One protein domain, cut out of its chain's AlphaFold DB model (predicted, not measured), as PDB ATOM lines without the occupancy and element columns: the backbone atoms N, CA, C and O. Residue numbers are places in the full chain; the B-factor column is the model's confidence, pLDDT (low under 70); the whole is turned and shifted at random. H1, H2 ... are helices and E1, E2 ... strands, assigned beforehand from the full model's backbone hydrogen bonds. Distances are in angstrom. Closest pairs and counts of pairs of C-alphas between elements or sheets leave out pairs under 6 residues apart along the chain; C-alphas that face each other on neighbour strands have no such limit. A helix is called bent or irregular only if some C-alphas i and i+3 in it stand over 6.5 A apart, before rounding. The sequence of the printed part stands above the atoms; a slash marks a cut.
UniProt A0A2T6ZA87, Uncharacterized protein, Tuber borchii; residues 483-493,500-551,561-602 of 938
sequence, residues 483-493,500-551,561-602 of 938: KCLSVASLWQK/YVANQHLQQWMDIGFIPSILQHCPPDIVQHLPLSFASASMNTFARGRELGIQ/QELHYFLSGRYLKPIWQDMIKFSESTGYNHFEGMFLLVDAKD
ATOM      1  N   LYS A 483     169.166 175.588 207.730       36.88
ATOM      2  CA  LYS A 483     168.218 174.467 207.603       36.88
ATOM      3  C   LYS A 483     167.429 174.599 206.298       36.88
ATOM      4  O   LYS A 483     167.224 175.702 205.789       36.88
ATOM      5  N   CYS A 484     167.076 173.466 205.698       40.94
ATOM      6  CA  CYS A 484     166.608 173.447 204.318       40.94
ATOM      7  C   CYS A 484     165.127 173.826 204.180       40.94
ATOM      8  O   CYS A 484     164.306 173.650 205.088       40.94
ATOM      9  N   LEU A 485     164.793 174.333 202.990       37.47
ATOM     10  CA  LEU A 485     163.416 174.574 202.575       37.47
ATOM     11  C   LEU A 485     162.594 173.292 202.686       37.47
ATOM     12  O   LEU A 485     163.050 172.196 202.363       37.47
ATOM     13  N   SER A 486     161.382 173.455 203.192       44.66
ATOM     14  CA  SER A 486     160.619 172.375 203.791       44.66
ATOM     15  C   SER A 486     159.194 172.400 203.254       44.66
ATOM     16  O   SER A 486     158.491 173.384 203.442       44.66
ATOM     17  N   VAL A 487     158.783 171.351 202.534       42.69
ATOM     18  CA  VAL A 487     157.473 171.307 201.867       42.69
ATOM     19  C   VAL A 487     156.443 170.590 202.734       42.69
ATOM     20  O   VAL A 487     156.668 169.459 203.163       42.69
ATOM     21  N   ALA A 488     155.302 171.248 202.936       44.47
ATOM     22  CA  ALA A 488     154.108 170.687 203.559       44.47
ATOM     23  C   ALA A 488     152.949 170.667 202.553       44.47
ATOM     24  O   ALA A 488     152.795 171.610 201.775       44.47
ATOM     25  N   SER A 489     152.112 169.627 202.602       44.47
ATOM     26  CA  SER A 489     150.819 169.573 201.910       44.47
ATOM     27  C   SER A 489     149.662 169.783 202.891       44.47
ATOM     28  O   SER A 489     149.731 169.389 204.060       44.47
ATOM     29  N   LEU A 490     148.581 170.412 202.424       42.56
ATOM     30  CA  LEU A 490     147.370 170.633 203.216       42.56
ATOM     31  C   LEU A 490     146.455 169.403 203.158       42.56
ATOM     32  O   LEU A 490     145.582 169.292 202.301       42.56
ATOM     33  N   TRP A 491     146.622 168.484 204.111       44.00
ATOM     34  CA  TRP A 491     145.696 167.360 204.275       44.00
ATOM     35  C   TRP A 491     144.276 167.848 204.610       44.00
ATOM     36  O   TRP A 491     144.060 168.536 205.613       44.00
ATOM     37  N   GLN A 492     143.300 167.488 203.770       42.62
ATOM     38  CA  GLN A 492     141.901 167.882 203.947       42.62
ATOM     39  C   GLN A 492     141.253 167.206 205.171       42.62
ATOM     40  O   GLN A 492     141.597 166.093 205.563       42.62
ATOM     41  N   LYS A 493     140.274 167.891 205.776       39.59
ATOM     42  CA  LYS A 493     139.731 167.611 207.124       39.59
ATOM     43  C   LYS A 493     138.987 166.274 207.315       39.59
ATOM     44  O   LYS A 493     138.643 165.961 208.452       39.59
ATOM     45  N   TYR A 500     149.888 161.809 209.562       50.31
ATOM     46  CA  TYR A 500     151.119 161.385 208.900       50.31
ATOM     47  C   TYR A 500     150.904 161.192 207.399       50.31
ATOM     48  O   TYR A 500     149.876 160.667 206.974       50.31
ATOM     49  N   VAL A 501     151.881 161.608 206.593       63.41
ATOM     50  CA  VAL A 501     151.831 161.447 205.136       63.41
ATOM     51  C   VAL A 501     152.389 160.071 204.769       63.41
ATOM     52  O   VAL A 501     153.567 159.796 204.984       63.41
ATOM     53  N   ALA A 502     151.536 159.200 204.226       69.94
ATOM     54  CA  ALA A 502     151.898 157.826 203.876       69.94
ATOM     55  C   ALA A 502     153.041 157.733 202.844       69.94
ATOM     56  O   ALA A 502     153.130 158.550 201.924       69.94
ATOM     57  N   ASN A 503     153.856 156.675 202.946       74.62
ATOM     58  CA  ASN A 503     155.037 156.423 202.099       74.62
ATOM     59  C   ASN A 503     154.757 156.550 200.601       74.62
ATOM     60  O   ASN A 503     155.588 157.078 199.874       74.62
ATOM     61  N   GLN A 504     153.589 156.093 200.151       79.50
ATOM     62  CA  GLN A 504     153.166 156.164 198.755       79.50
ATOM     63  C   GLN A 504     153.086 157.612 198.247       79.50
ATOM     64  O   GLN A 504     153.644 157.916 197.196       79.50
ATOM     65  N   HIS A 505     152.488 158.521 199.023       78.50
ATOM     66  CA  HIS A 505     152.441 159.945 198.684       78.50
ATOM     67  C   HIS A 505     153.843 160.568 198.731       78.50
ATOM     68  O   HIS A 505     154.209 161.347 197.857       78.50
ATOM     69  N   LEU A 506     154.673 160.195 199.708       77.62
ATOM     70  CA  LEU A 506     156.058 160.679 199.794       77.62
ATOM     71  C   LEU A 506     156.912 160.212 198.609       77.62
ATOM     72  O   LEU A 506     157.740 160.971 198.104       77.62
ATOM     73  N   GLN A 507     156.673 158.988 198.137       84.12
ATOM     74  CA  GLN A 507     157.292 158.440 196.943       84.12
ATOM     75  C   GLN A 507     156.810 159.155 195.680       84.12
ATOM     76  O   GLN A 507     157.641 159.553 194.872       84.12
ATOM     77  N   GLN A 508     155.503 159.376 195.517       85.50
ATOM     78  CA  GLN A 508     154.954 160.138 194.389       85.50
ATOM     79  C   GLN A 508     155.525 161.563 194.357       85.50
ATOM     80  O   GLN A 508     156.058 161.997 193.338       85.50
ATOM     81  N   TRP A 509     155.500 162.262 195.492       86.44
ATOM     82  CA  TRP A 509     156.064 163.601 195.637       86.44
ATOM     83  C   TRP A 509     157.555 163.651 195.266       86.44
ATOM     84  O   TRP A 509     157.978 164.555 194.547       86.44
ATOM     85  N   MET A 510     158.350 162.672 195.716       86.06
ATOM     86  CA  MET A 510     159.798 162.662 195.497       86.06
ATOM     87  C   MET A 510     160.197 162.168 194.100       86.06
ATOM     88  O   MET A 510     160.940 162.860 193.409       86.06
ATOM     89  N   ASP A 511     159.719 160.995 193.686       88.75
ATOM     90  CA  ASP A 511     160.168 160.306 192.470       88.75
ATOM     91  C   ASP A 511     159.468 160.824 191.196       88.75
ATOM     92  O   ASP A 511     160.030 160.687 190.110       88.75
ATOM     93  N   ILE A 512     158.272 161.428 191.308       90.62
ATOM     94  CA  ILE A 512     157.466 161.903 190.161       90.62
ATOM     95  C   ILE A 512     157.470 163.437 190.053       90.62
ATOM     96  O   ILE A 512     157.557 163.963 188.947       90.62
ATOM     97  N   GLY A 513     157.424 164.162 191.176       87.56
ATOM     98  CA  GLY A 513     157.500 165.630 191.190       87.56
ATOM     99  C   GLY A 513     158.925 166.169 191.369       87.56
ATOM    100  O   GLY A 513     159.515 166.770 190.466       87.56
ATOM    101  N   PHE A 514     159.484 165.977 192.564       87.38
ATOM    102  CA  PHE A 514     160.627 166.749 193.056       87.38
ATOM    103  C   PHE A 514     161.959 166.398 192.385       87.38
ATOM    104  O   PHE A 514     162.690 167.300 191.975       87.38
ATOM    105  N   ILE A 515     162.282 165.110 192.234       88.25
ATOM    106  CA  ILE A 515     163.535 164.678 191.599       88.25
ATOM    107  C   ILE A 515     163.550 165.001 190.096       88.25
ATOM    108  O   ILE A 515     164.553 165.563 189.654       88.25
ATOM    109  N   PRO A 516     162.481 164.766 189.307       92.06
ATOM    110  CA  PRO A 516     162.410 165.256 187.929       92.06
ATOM    111  C   PRO A 516     162.601 166.776 187.819       92.06
ATOM    112  O   PRO A 516     163.427 167.225 187.026       92.06
ATOM    113  N   SER A 517     161.947 167.563 188.685       91.00
ATOM    114  CA  SER A 517     162.120 169.025 188.730       91.00
ATOM    115  C   SER A 517     163.565 169.437 189.056       91.00
ATOM    116  O   SER A 517     164.115 170.352 188.442       91.00
ATOM    117  N   ILE A 518     164.229 168.742 189.987       87.75
ATOM    118  CA  ILE A 518     165.659 168.935 190.280       87.75
ATOM    119  C   ILE A 518     166.520 168.632 189.052       87.75
ATOM    120  O   ILE A 518     167.368 169.447 188.704       87.75
ATOM    121  N   LEU A 519     166.312 167.488 188.394       88.75
ATOM    122  CA  LEU A 519     167.113 167.051 187.244       88.75
ATOM    123  C   LEU A 519     166.936 167.958 186.015       88.75
ATOM    124  O   LEU A 519     167.832 168.026 185.179       88.75
ATOM    125  N   GLN A 520     165.807 168.664 185.916       90.62
ATOM    126  CA  GLN A 520     165.534 169.633 184.855       90.62
ATOM    127  C   GLN A 520     166.226 170.990 185.080       90.62
ATOM    128  O   GLN A 520     166.670 171.610 184.115       90.62
ATOM    129  N   HIS A 521     166.323 171.459 186.333       90.06
ATOM    130  CA  HIS A 521     166.762 172.834 186.645       90.06
ATOM    131  C   HIS A 521     168.128 172.950 187.329       90.06
ATOM    132  O   HIS A 521     168.745 174.011 187.260       90.06
ATOM    133  N   CYS A 522     168.607 171.908 188.014       86.12
ATOM    134  CA  CYS A 522     169.882 171.943 188.736       86.12
ATOM    135  C   CYS A 522     171.048 171.443 187.865       86.12
ATOM    136  O   CYS A 522     170.914 170.428 187.182       86.12
ATOM    137  N   PRO A 523     172.226 172.090 187.929       85.19
ATOM    138  CA  PRO A 523     173.421 171.613 187.245       85.19
ATOM    139  C   PRO A 523     174.040 170.382 187.949       85.19
ATOM    140  O   PRO A 523     173.775 170.150 189.137       85.19
ATOM    141  N   PRO A 524     174.889 169.596 187.251       84.19
ATOM    142  CA  PRO A 524     175.490 168.367 187.780       84.19
ATOM    143  C   PRO A 524     176.220 168.498 189.123       84.19
ATOM    144  O   PRO A 524     176.137 167.582 189.938       84.19
ATOM    145  N   ASP A 525     176.889 169.628 189.382       81.06
ATOM    146  CA  ASP A 525     177.602 169.901 190.640       81.06
ATOM    147  C   ASP A 525     176.669 169.933 191.860       81.06
ATOM    148  O   ASP A 525     177.042 169.479 192.934       81.06
ATOM    149  N   ILE A 526     175.413 170.355 191.694       81.88
ATOM    150  CA  ILE A 526     174.400 170.252 192.754       81.88
ATOM    151  C   ILE A 526     173.743 168.866 192.738       81.88
ATOM    152  O   ILE A 526     173.589 168.237 193.787       81.88
ATOM    153  N   VAL A 527     173.378 168.359 191.556       86.88
ATOM    154  CA  VAL A 527     172.661 167.081 191.400       86.88
ATOM    155  C   VAL A 527     173.435 165.897 191.993       86.88
ATOM    156  O   VAL A 527     172.814 165.008 192.575       86.88
ATOM    157  N   GLN A 528     174.767 165.872 191.917       87.50
ATOM    158  CA  GLN A 528     175.595 164.784 192.464       87.50
ATOM    159  C   GLN A 528     175.506 164.600 193.995       87.50
ATOM    160  O   GLN A 528     175.891 163.543 194.502       87.50
ATOM    161  N   HIS A 529     174.987 165.588 194.735       84.88
ATOM    162  CA  HIS A 529     174.808 165.533 196.197       84.88
ATOM    163  C   HIS A 529     173.353 165.290 196.634       84.88
ATOM    164  O   HIS A 529     173.090 165.089 197.821       84.88
ATOM    165  N   LEU A 530     172.398 165.323 195.699       84.06
ATOM    166  CA  LEU A 530     170.961 165.201 195.967       84.06
ATOM    167  C   LEU A 530     170.476 163.743 195.863       84.06
ATOM    168  O   LEU A 530     171.024 162.978 195.061       84.06
ATOM    169  N   PRO A 531     169.440 163.337 196.630       84.44
ATOM    170  CA  PRO A 531     168.986 161.948 196.687       84.44
ATOM    171  C   PRO A 531     168.586 161.397 195.311       84.44
ATOM    172  O   PRO A 531     168.186 162.130 194.403       84.44
ATOM    173  N   LEU A 532     168.713 160.078 195.162       89.44
ATOM    174  CA  LEU A 532     168.416 159.370 193.915       89.44
ATOM    175  C   LEU A 532     166.932 159.020 193.773       89.44
ATOM    176  O   LEU A 532     166.398 159.055 192.673       89.44
ATOM    177  N   SER A 533     166.280 158.662 194.874       89.81
ATOM    178  CA  SER A 533     164.868 158.277 194.937       89.81
ATOM    179  C   SER A 533     164.390 158.268 196.386       89.81
ATOM    180  O   SER A 533     165.214 158.240 197.308       89.81
ATOM    181  N   PHE A 534     163.078 158.191 196.599       87.06
ATOM    182  CA  PHE A 534     162.476 157.931 197.907       87.06
ATOM    183  C   PHE A 534     163.040 156.660 198.554       87.06
ATOM    184  O   PHE A 534     163.400 156.669 199.731       87.06
ATOM    185  N   ALA A 535     163.211 155.583 197.779       88.62
ATOM    186  CA  ALA A 535     163.802 154.339 198.271       88.62
ATOM    187  C   ALA A 535     165.257 154.536 198.748       88.62
ATOM    188  O   ALA A 535     165.616 154.097 199.841       88.62
ATOM    189  N   SER A 536     166.083 155.260 197.980       89.00
ATOM    190  CA  SER A 536     167.467 155.592 198.359       89.00
ATOM    191  C   SER A 536     167.519 156.495 199.604       89.00
ATOM    192  O   SER A 536     168.254 156.206 200.551       89.00
ATOM    193  N   ALA A 537     166.679 157.536 199.660       87.00
ATOM    194  CA  ALA A 537     166.554 158.425 200.814       87.00
ATOM    195  C   ALA A 537     166.085 157.676 202.077       87.00
ATOM    196  O   ALA A 537     166.621 157.902 203.162       87.00
ATOM    197  N   SER A 538     165.149 156.733 201.942       85.25
ATOM    198  CA  SER A 538     164.672 155.874 203.030       85.25
ATOM    199  C   SER A 538     165.776 154.944 203.553       85.25
ATOM    200  O   SER A 538     166.044 154.930 204.757       85.25
ATOM    201  N   MET A 539     166.517 154.251 202.674       87.38
ATOM    202  CA  MET A 539     167.667 153.432 203.098       87.38
ATOM    203  C   MET A 539     168.738 154.271 203.813       87.38
ATOM    204  O   MET A 539     169.205 153.890 204.884       87.38
ATOM    205  N   ASN A 540     169.068 155.458 203.295       88.12
ATOM    206  CA  ASN A 540     169.990 156.382 203.959       88.12
ATOM    207  C   ASN A 540     169.449 156.867 205.323       88.12
ATOM    208  O   ASN A 540     170.202 156.953 206.297       88.12
ATOM    209  N   THR A 541     168.145 157.134 205.437       82.94
ATOM    210  CA  THR A 541     167.494 157.562 206.690       82.94
ATOM    211  C   THR A 541     167.632 156.498 207.781       82.94
ATOM    212  O   THR A 541     167.888 156.832 208.940       82.94
ATOM    213  N   PHE A 542     167.524 155.213 207.428       84.06
ATOM    214  CA  PHE A 542     167.655 154.101 208.373       84.06
ATOM    215  C   PHE A 542     169.087 153.571 208.560       84.06
ATOM    216  O   PHE A 542     169.309 152.829 209.521       84.06
ATOM    217  N   ALA A 543     170.064 153.963 207.732       87.75
ATOM    218  CA  ALA A 543     171.438 153.445 207.776       87.75
ATOM    219  C   ALA A 543     172.070 153.512 209.182       87.75
ATOM    220  O   ALA A 543     172.608 152.521 209.672       87.75
ATOM    221  N   ARG A 544     171.916 154.630 209.908       84.44
ATOM    222  CA  ARG A 544     172.408 154.774 211.297       84.44
ATOM    223  C   ARG A 544     171.823 153.748 212.273       84.44
ATOM    224  O   ARG A 544     172.510 153.347 213.209       84.44
ATOM    225  N   GLY A 545     170.565 153.351 212.082       79.81
ATOM    226  CA  GLY A 545     169.881 152.363 212.918       79.81
ATOM    227  C   GLY A 545     170.128 150.915 212.488       79.81
ATOM    228  O   GLY A 545     170.189 150.040 213.348       79.81
ATOM    229  N   ARG A 546     170.276 150.661 211.180       84.56
ATOM    230  CA  ARG A 546     170.403 149.311 210.604       84.56
ATOM    231  C   ARG A 546     171.852 148.844 210.422       84.56
ATOM    232  O   ARG A 546     172.107 147.658 210.581       84.56
ATOM    233  N   GLU A 547     172.800 149.737 210.128       87.00
ATOM    234  CA  GLU A 547     174.189 149.365 209.792       87.00
ATOM    235  C   GLU A 547     175.157 149.434 210.983       87.00
ATOM    236  O   GLU A 547     176.103 148.657 211.048       87.00
ATOM    237  N   LEU A 548     174.948 150.332 211.954       73.75
ATOM    238  CA  LEU A 548     175.873 150.536 213.089       73.75
ATOM    239  C   LEU A 548     175.676 149.562 214.270       73.75
ATOM    240  O   LEU A 548     176.167 149.815 215.373       73.75
ATOM    241  N   GLY A 549     174.897 148.496 214.095       62.53
ATOM    242  CA  GLY A 549     174.365 147.705 215.204       62.53
ATOM    243  C   GLY A 549     175.408 146.959 216.046       62.53
ATOM    244  O   GLY A 549     175.725 145.825 215.718       62.53
ATOM    245  N   ILE A 550     175.838 147.558 217.170       52.12
ATOM    246  CA  ILE A 550     175.745 146.985 218.536       52.12
ATOM    247  C   ILE A 550     175.469 148.130 219.539       52.12
ATOM    248  O   ILE A 550     176.387 148.788 220.026       52.12
ATOM    249  N   GLN A 551     174.201 148.352 219.903       44.31
ATOM    250  CA  GLN A 551     173.804 149.129 221.093       44.31
ATOM    251  C   GLN A 551     172.672 148.403 221.846       44.31
ATOM    252  O   GLN A 551     172.038 147.505 221.301       44.31
ATOM    253  N   GLN A 561     167.989 159.040 211.017       65.88
ATOM    254  CA  GLN A 561     168.844 160.217 211.072       65.88
ATOM    255  C   GLN A 561     168.254 161.297 210.174       65.88
ATOM    256  O   GLN A 561     167.803 161.001 209.070       65.88
ATOM    257  N   GLU A 562     168.262 162.537 210.652       65.19
ATOM    258  CA  GLU A 562     167.941 163.695 209.826       65.19
ATOM    259  C   GLU A 562     169.027 163.828 208.744       65.19
ATOM    260  O   GLU A 562     170.226 163.783 209.034       65.19
ATOM    261  N   LEU A 563     168.593 163.921 207.487       64.94
ATOM    262  CA  LEU A 563     169.446 164.109 206.318       64.94
ATOM    263  C   LEU A 563     169.115 165.477 205.728       64.94
ATOM    264  O   LEU A 563     167.995 165.703 205.272       64.94
ATOM    265  N   HIS A 564     170.085 166.389 205.745       68.94
ATOM    266  CA  HIS A 564     169.926 167.721 205.173       68.94
ATOM    267  C   HIS A 564     170.599 167.758 203.803       68.94
ATOM    268  O   HIS A 564     171.785 167.456 203.678       68.94
ATOM    269  N   TYR A 565     169.834 168.152 202.789       71.94
ATOM    270  CA  TYR A 565     170.304 168.337 201.423       71.94
ATOM    271  C   TYR A 565     170.286 169.829 201.090       71.94
ATOM    272  O   TYR A 565     169.289 170.510 201.347       71.94
ATOM    273  N   PHE A 566     171.383 170.350 200.539       72.38
ATOM    274  CA  PHE A 566     171.458 171.750 200.130       72.38
ATOM    275  C   PHE A 566     170.931 171.927 198.704       72.38
ATOM    276  O   PHE A 566     171.401 171.280 197.772       72.38
ATOM    277  N   LEU A 567     169.984 172.851 198.536       71.06
ATOM    278  CA  LEU A 567     169.483 173.299 197.242       71.06
ATOM    279  C   LEU A 567     169.661 174.818 197.168       71.06
ATOM    280  O   LEU A 567     169.133 175.552 198.005       71.06
ATOM    281  N   SER A 568     170.416 175.301 196.179       72.00
ATOM    282  CA  SER A 568     170.663 176.738 196.039       72.00
ATOM    283  C   SER A 568     169.382 177.469 195.632       72.00
ATOM    284  O   SER A 568     168.760 177.128 194.624       72.00
ATOM    285  N   GLY A 569     169.014 178.517 196.378       68.69
ATOM    286  CA  GLY A 569     167.758 179.258 196.193       68.69
ATOM    287  C   GLY A 569     167.539 179.828 194.785       68.69
ATOM    288  O   GLY A 569     166.396 180.051 194.395       68.69
ATOM    289  N   ARG A 570     168.601 179.981 193.979       74.69
ATOM    290  CA  ARG A 570     168.504 180.392 192.565       74.69
ATOM    291  C   ARG A 570     167.694 179.416 191.691       74.69
ATOM    292  O   ARG A 570     167.094 179.853 190.718       74.69
ATOM    293  N   TYR A 571     167.639 178.131 192.053       81.50
ATOM    294  CA  TYR A 571     166.868 177.098 191.340       81.50
ATOM    295  C   TYR A 571     165.470 176.872 191.934       81.50
ATOM    296  O   TYR A 571     164.649 176.184 191.336       81.50
ATOM    297  N   LEU A 572     165.169 177.462 193.099       82.00
ATOM    298  CA  LEU A 572     163.929 177.201 193.830       82.00
ATOM    299  C   LEU A 572     162.682 177.628 193.049       82.00
ATOM    300  O   LEU A 572     161.707 176.889 193.035       82.00
ATOM    301  N   LYS A 573     162.708 178.799 192.397       84.44
ATOM    302  CA  LYS A 573     161.551 179.325 191.653       84.44
ATOM    303  C   LYS A 573     161.088 178.381 190.528       84.44
ATOM    304  O   LYS A 573     159.918 178.006 190.569       84.44
ATOM    305  N   PRO A 574     161.934 177.965 189.564       90.19
ATOM    306  CA  PRO A 574     161.489 177.064 188.502       90.19
ATOM    307  C   PRO A 574     161.141 175.656 189.014       90.19
ATOM    308  O   PRO A 574     160.136 175.100 188.582       90.19
ATOM    309  N   ILE A 575     161.872 175.121 190.006       88.06
ATOM    310  CA  ILE A 575     161.511 173.849 190.661       88.06
ATOM    311  C   ILE A 575     160.123 173.944 191.306       88.06
ATOM    312  O   ILE A 575     159.304 173.048 191.141       88.06
ATOM    313  N   TRP A 576     159.826 175.041 192.006       88.56
ATOM    314  CA  TRP A 576     158.518 175.251 192.623       88.56
ATOM    315  C   TRP A 576     157.398 175.375 191.586       88.56
ATOM    316  O   TRP A 576     156.328 174.807 191.780       88.56
ATOM    317  N   GLN A 577     157.645 176.054 190.462       92.50
ATOM    318  CA  GLN A 577     156.673 176.149 189.370       92.50
ATOM    319  C   GLN A 577     156.323 174.776 188.777       92.50
ATOM    320  O   GLN A 577     155.162 174.552 188.444       92.50
ATOM    321  N   ASP A 578     157.278 173.848 188.685       93.62
ATOM    322  CA  ASP A 578     157.001 172.482 188.223       93.62
ATOM    323  C   ASP A 578     156.347 171.611 189.315       93.62
ATOM    324  O   ASP A 578     155.464 170.813 189.003       93.62
ATOM    325  N   MET A 579     156.651 171.839 190.600       87.44
ATOM    326  CA  MET A 579     155.925 171.209 191.716       87.44
ATOM    327  C   MET A 579     154.449 171.630 191.796       87.44
ATOM    328  O   MET A 579     153.610 170.805 192.157       87.44
ATOM    329  N   ILE A 580     154.116 172.877 191.438       89.88
ATOM    330  CA  ILE A 580     152.722 173.340 191.348       89.88
ATOM    331  C   ILE A 580     151.994 172.643 190.186       89.88
ATOM    332  O   ILE A 580     150.960 172.016 190.422       89.88
ATOM    333  N   LYS A 581     152.580 172.617 188.978       92.06
ATOM    334  CA  LYS A 581     152.027 171.865 187.828       92.06
ATOM    335  C   LYS A 581     151.828 170.381 188.142       92.06
ATOM    336  O   LYS A 581     150.854 169.777 187.703       92.06
ATOM    337  N   PHE A 582     152.747 169.786 188.908       91.44
ATOM    338  CA  PHE A 582     152.615 168.417 189.399       91.44
ATOM    339  C   PHE A 582     151.369 168.261 190.284       91.44
ATOM    340  O   PHE A 582     150.566 167.374 190.008       91.44
ATOM    341  N   SER A 583     151.135 169.141 191.265       87.62
ATOM    342  CA  SER A 583     149.904 169.101 192.077       87.62
ATOM    343  C   SER A 583     148.615 169.392 191.301       87.62
ATOM    344  O   SER A 583     147.564 168.881 191.670       87.62
ATOM    345  N   GLU A 584     148.682 170.163 190.216       88.56
ATOM    346  CA  GLU A 584     147.545 170.435 189.322       88.56
ATOM    347  C   GLU A 584     147.232 169.253 188.380       88.56
ATOM    348  O   GLU A 584     146.163 169.208 187.769       88.56
ATOM    349  N   SER A 585     148.148 168.284 188.244       89.19
ATOM    350  CA  SER A 585     148.027 167.192 187.274       89.19
ATOM    351  C   SER A 585     147.161 166.023 187.765       89.19
ATOM    352  O   SER A 585     147.210 165.616 188.928       89.19
ATOM    353  N   THR A 586     146.363 165.456 186.854       87.75
ATOM    354  CA  THR A 586     145.324 164.457 187.147       87.75
ATOM    355  C   THR A 586     145.846 163.265 187.954       87.75
ATOM    356  O   THR A 586     146.646 162.470 187.464       87.75
ATOM    357  N   GLY A 587     145.335 163.114 189.181       84.38
ATOM    358  CA  GLY A 587     145.715 162.054 190.126       84.38
ATOM    359  C   GLY A 587     146.630 162.529 191.263       84.38
ATOM    360  O   GLY A 587     146.741 161.848 192.283       84.38
ATOM    361  N   TYR A 588     147.214 163.722 191.135       84.56
ATOM    362  CA  TYR A 588     148.139 164.320 192.104       84.56
ATOM    363  C   TYR A 588     147.549 165.539 192.836       84.56
ATOM    364  O   TYR A 588     148.209 166.119 193.694       84.56
ATOM    365  N   ASN A 589     146.267 165.845 192.606       81.38
ATOM    366  CA  ASN A 589     145.478 166.895 193.272       81.38
ATOM    367  C   ASN A 589     145.488 166.813 194.815       81.38
ATOM    368  O   ASN A 589     145.210 167.791 195.497       81.38
ATOM    369  N   HIS A 590     145.863 165.673 195.405       76.75
ATOM    370  CA  HIS A 590     146.084 165.549 196.852       76.75
ATOM    371  C   HIS A 590     147.354 166.280 197.360       76.75
ATOM    372  O   HIS A 590     147.608 166.312 198.565       76.75
ATOM    373  N   PHE A 591     148.132 166.889 196.456       79.94
ATOM    374  CA  PHE A 591     149.194 167.859 196.742       79.94
ATOM    375  C   PHE A 591     148.781 169.320 196.475       79.94
ATOM    376  O   PHE A 591     149.620 170.214 196.585       79.94
ATOM    377  N   GLU A 592     147.521 169.594 196.126       78.62
ATOM    378  CA  GLU A 592     147.025 170.966 195.973       78.62
ATOM    379  C   GLU A 592     147.216 171.765 197.281       78.62
ATOM    380  O   GLU A 592     147.107 171.234 198.390       78.62
ATOM    381  N   GLY A 593     147.571 173.047 197.165       74.25
ATOM    382  CA  GLY A 593     147.854 173.892 198.330       74.25
ATOM    383  C   GLY A 593     149.154 173.557 199.077       74.25
ATOM    384  O   GLY A 593     149.302 173.941 200.239       74.25
ATOM    385  N   MET A 594     150.106 172.853 198.447       79.50
ATOM    386  CA  MET A 594     151.484 172.754 198.951       79.50
ATOM    387  C   MET A 594     152.095 174.140 199.217       79.50
ATOM    388  O   MET A 594     151.902 175.077 198.441       79.50
ATOM    389  N   PHE A 595     152.913 174.257 200.267       72.75
ATOM    390  CA  PHE A 595     153.660 175.484 200.570       72.75
ATOM    391  C   PHE A 595     155.093 175.218 201.053       72.75
ATOM    392  O   PHE A 595     155.430 174.124 201.511       72.75
ATOM    393  N   LEU A 596     155.938 176.249 200.944       69.81
ATOM    394  CA  LEU A 596     157.333 176.252 201.392       69.81
ATOM    395  C   LEU A 596     157.463 176.865 202.793       69.81
ATOM    396  O   LEU A 596     157.099 178.017 203.019       69.81
ATOM    397  N   LEU A 597     158.062 176.114 203.710       63.81
ATOM    398  CA  LEU A 597     158.551 176.572 205.006       63.81
ATOM    399  C   LEU A 597     160.051 176.901 204.923       63.81
ATOM    400  O   LEU A 597     160.833 176.154 204.328       63.81
ATOM    401  N   VAL A 598     160.456 177.975 205.603       61.84
ATOM    402  CA  VAL A 598     161.857 178.336 205.868       61.84
ATOM    403  C   VAL A 598     162.135 178.193 207.368       61.84
ATOM    404  O   VAL A 598     161.489 178.860 208.173       61.84
ATOM    405  N   ASP A 599     163.115 177.368 207.751       57.97
ATOM    406  CA  ASP A 599     163.668 177.340 209.115       57.97
ATOM    407  C   ASP A 599     165.074 177.967 209.124       57.97
ATOM    408  O   ASP A 599     165.952 177.575 208.358       57.97
ATOM    409  N   ALA A 600     165.293 178.949 210.001       54.59
ATOM    410  CA  ALA A 600     166.524 179.739 210.104       54.59
ATOM    411  C   ALA A 600     167.224 179.581 211.472       54.59
ATOM    412  O   ALA A 600     167.802 180.527 212.019       54.59
ATOM    413  N   LYS A 601     167.142 178.385 212.065       47.78
ATOM    414  CA  LYS A 601     167.717 178.075 213.382       47.78
ATOM    415  C   LYS A 601     169.249 178.194 213.443       47.78
ATOM    416  O   LYS A 601     169.963 177.942 212.481       47.78
ATOM    417  N   ASP A 602     169.752 178.543 214.629       48.56
ATOM    418  CA  ASP A 602     171.165 178.507 215.055       48.56
ATOM    419  C   ASP A 602     172.206 179.322 214.250       48.56
ATOM    420  O   ASP A 602     173.362 179.390 214.677       48.56
TER     421      ASP A 602
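AT A GLANCE: This is residues 483 to 493, 500 to 551 and 561 to 602 of the 938 residues of an uncharacterized protein of Tuber borchii (UniProt A0A2T6ZA87). One long helix, H1, runs through the middle, with H4 packed steeply across its residues 513 to 521 and H3 leading away from its residues 506 to 511, so that H1 is met by a helix on each of two stretches. A short two-stranded ribbon, E1 with E2, joins stretches near both ends of the printed part, and the small H2 lies near H1. The printed part has 105 residues with four named helices and two named strands, in the order E1, H1, H2, H3, H4, E2; the strands form one antiparallel sheet and the class is mostly helix. The whole is compact, with a radius of gyration of the C-alphas of 14.9 A and spans of 47 by 36 by 28 A, and residues 546 to 551 stick out.

HOW THE PARTS SIT: E1, residues 486 to 488, and E2, residues 595 to 597, are antiparallel neighbours at 140 degrees. N 486 and O 597 are 3.0 A apart and N 597 and O 486 are 2.8 A apart, both within hydrogen-bond range. H1, residues 503 to 521, is apart from E2. H2, residues 524 to 527, is close to H1 but not clearly touching; their closest C-alphas, of Leu 519 and Val 527, are 6.9 A apart. H3, residues 534 to 546, touches H1 with residues 534 to 535 alone. Their closest C-alphas, of Gln 507 and Phe 534, are 5.3 A apart, and they run opposite ways at a steep tilt of 64 degrees. H4, residues 569 to 584, touches H1, and the closest C-alphas, of Ser 517 and Ile 575, are 5.2 A apart. These two also run opposite ways, at a steep tilt of 49 degrees. H3 and H4 are apart. O i to N i+4 pairs within hydrogen-bond range number 12 of 15 in H1, 7 of 9 in H3 and 10 of 12 in H4; H2 is too short for such a pair.

IN THESE COORDINATES: E1 begins at C-alpha 486, at (160.619, 172.375, 203.791), and, like E2, is 6.7 A long. H1 begins at C-alpha 503, at (155.037, 156.423, 202.099), and is 25.4 A long; it is only just irregular, C-alphas 512 and 515 being 6.8 A apart. H2 is 4.8 A long. H3, 17.3 A long, is irregular, with C-alphas 541 and 544 7.3 A apart. H4, 23.1 A long, is irregular too, with C-alphas 570 and 573 7.1 A apart. E2 ends at C-alpha 597, at (158.551, 176.572, 205.006).

THE WHOLE: The C-alphas farthest apart, of Ile 550 and Thr 586, are 47.1 A apart. Residues 494 to 499 and 552 to 560 are not printed; the gaps are 13.1 A between C-alphas 493 and 500 and 15.7 A between C-alphas 551 and 561. Of the links printed whole, H1 to H2 is tight, H2 to H3 and H4 to E2 are short. The mean pLDDT of the printed part is 75.9; 29 residues are under 70, among them 483 to 493 and 596 to 602.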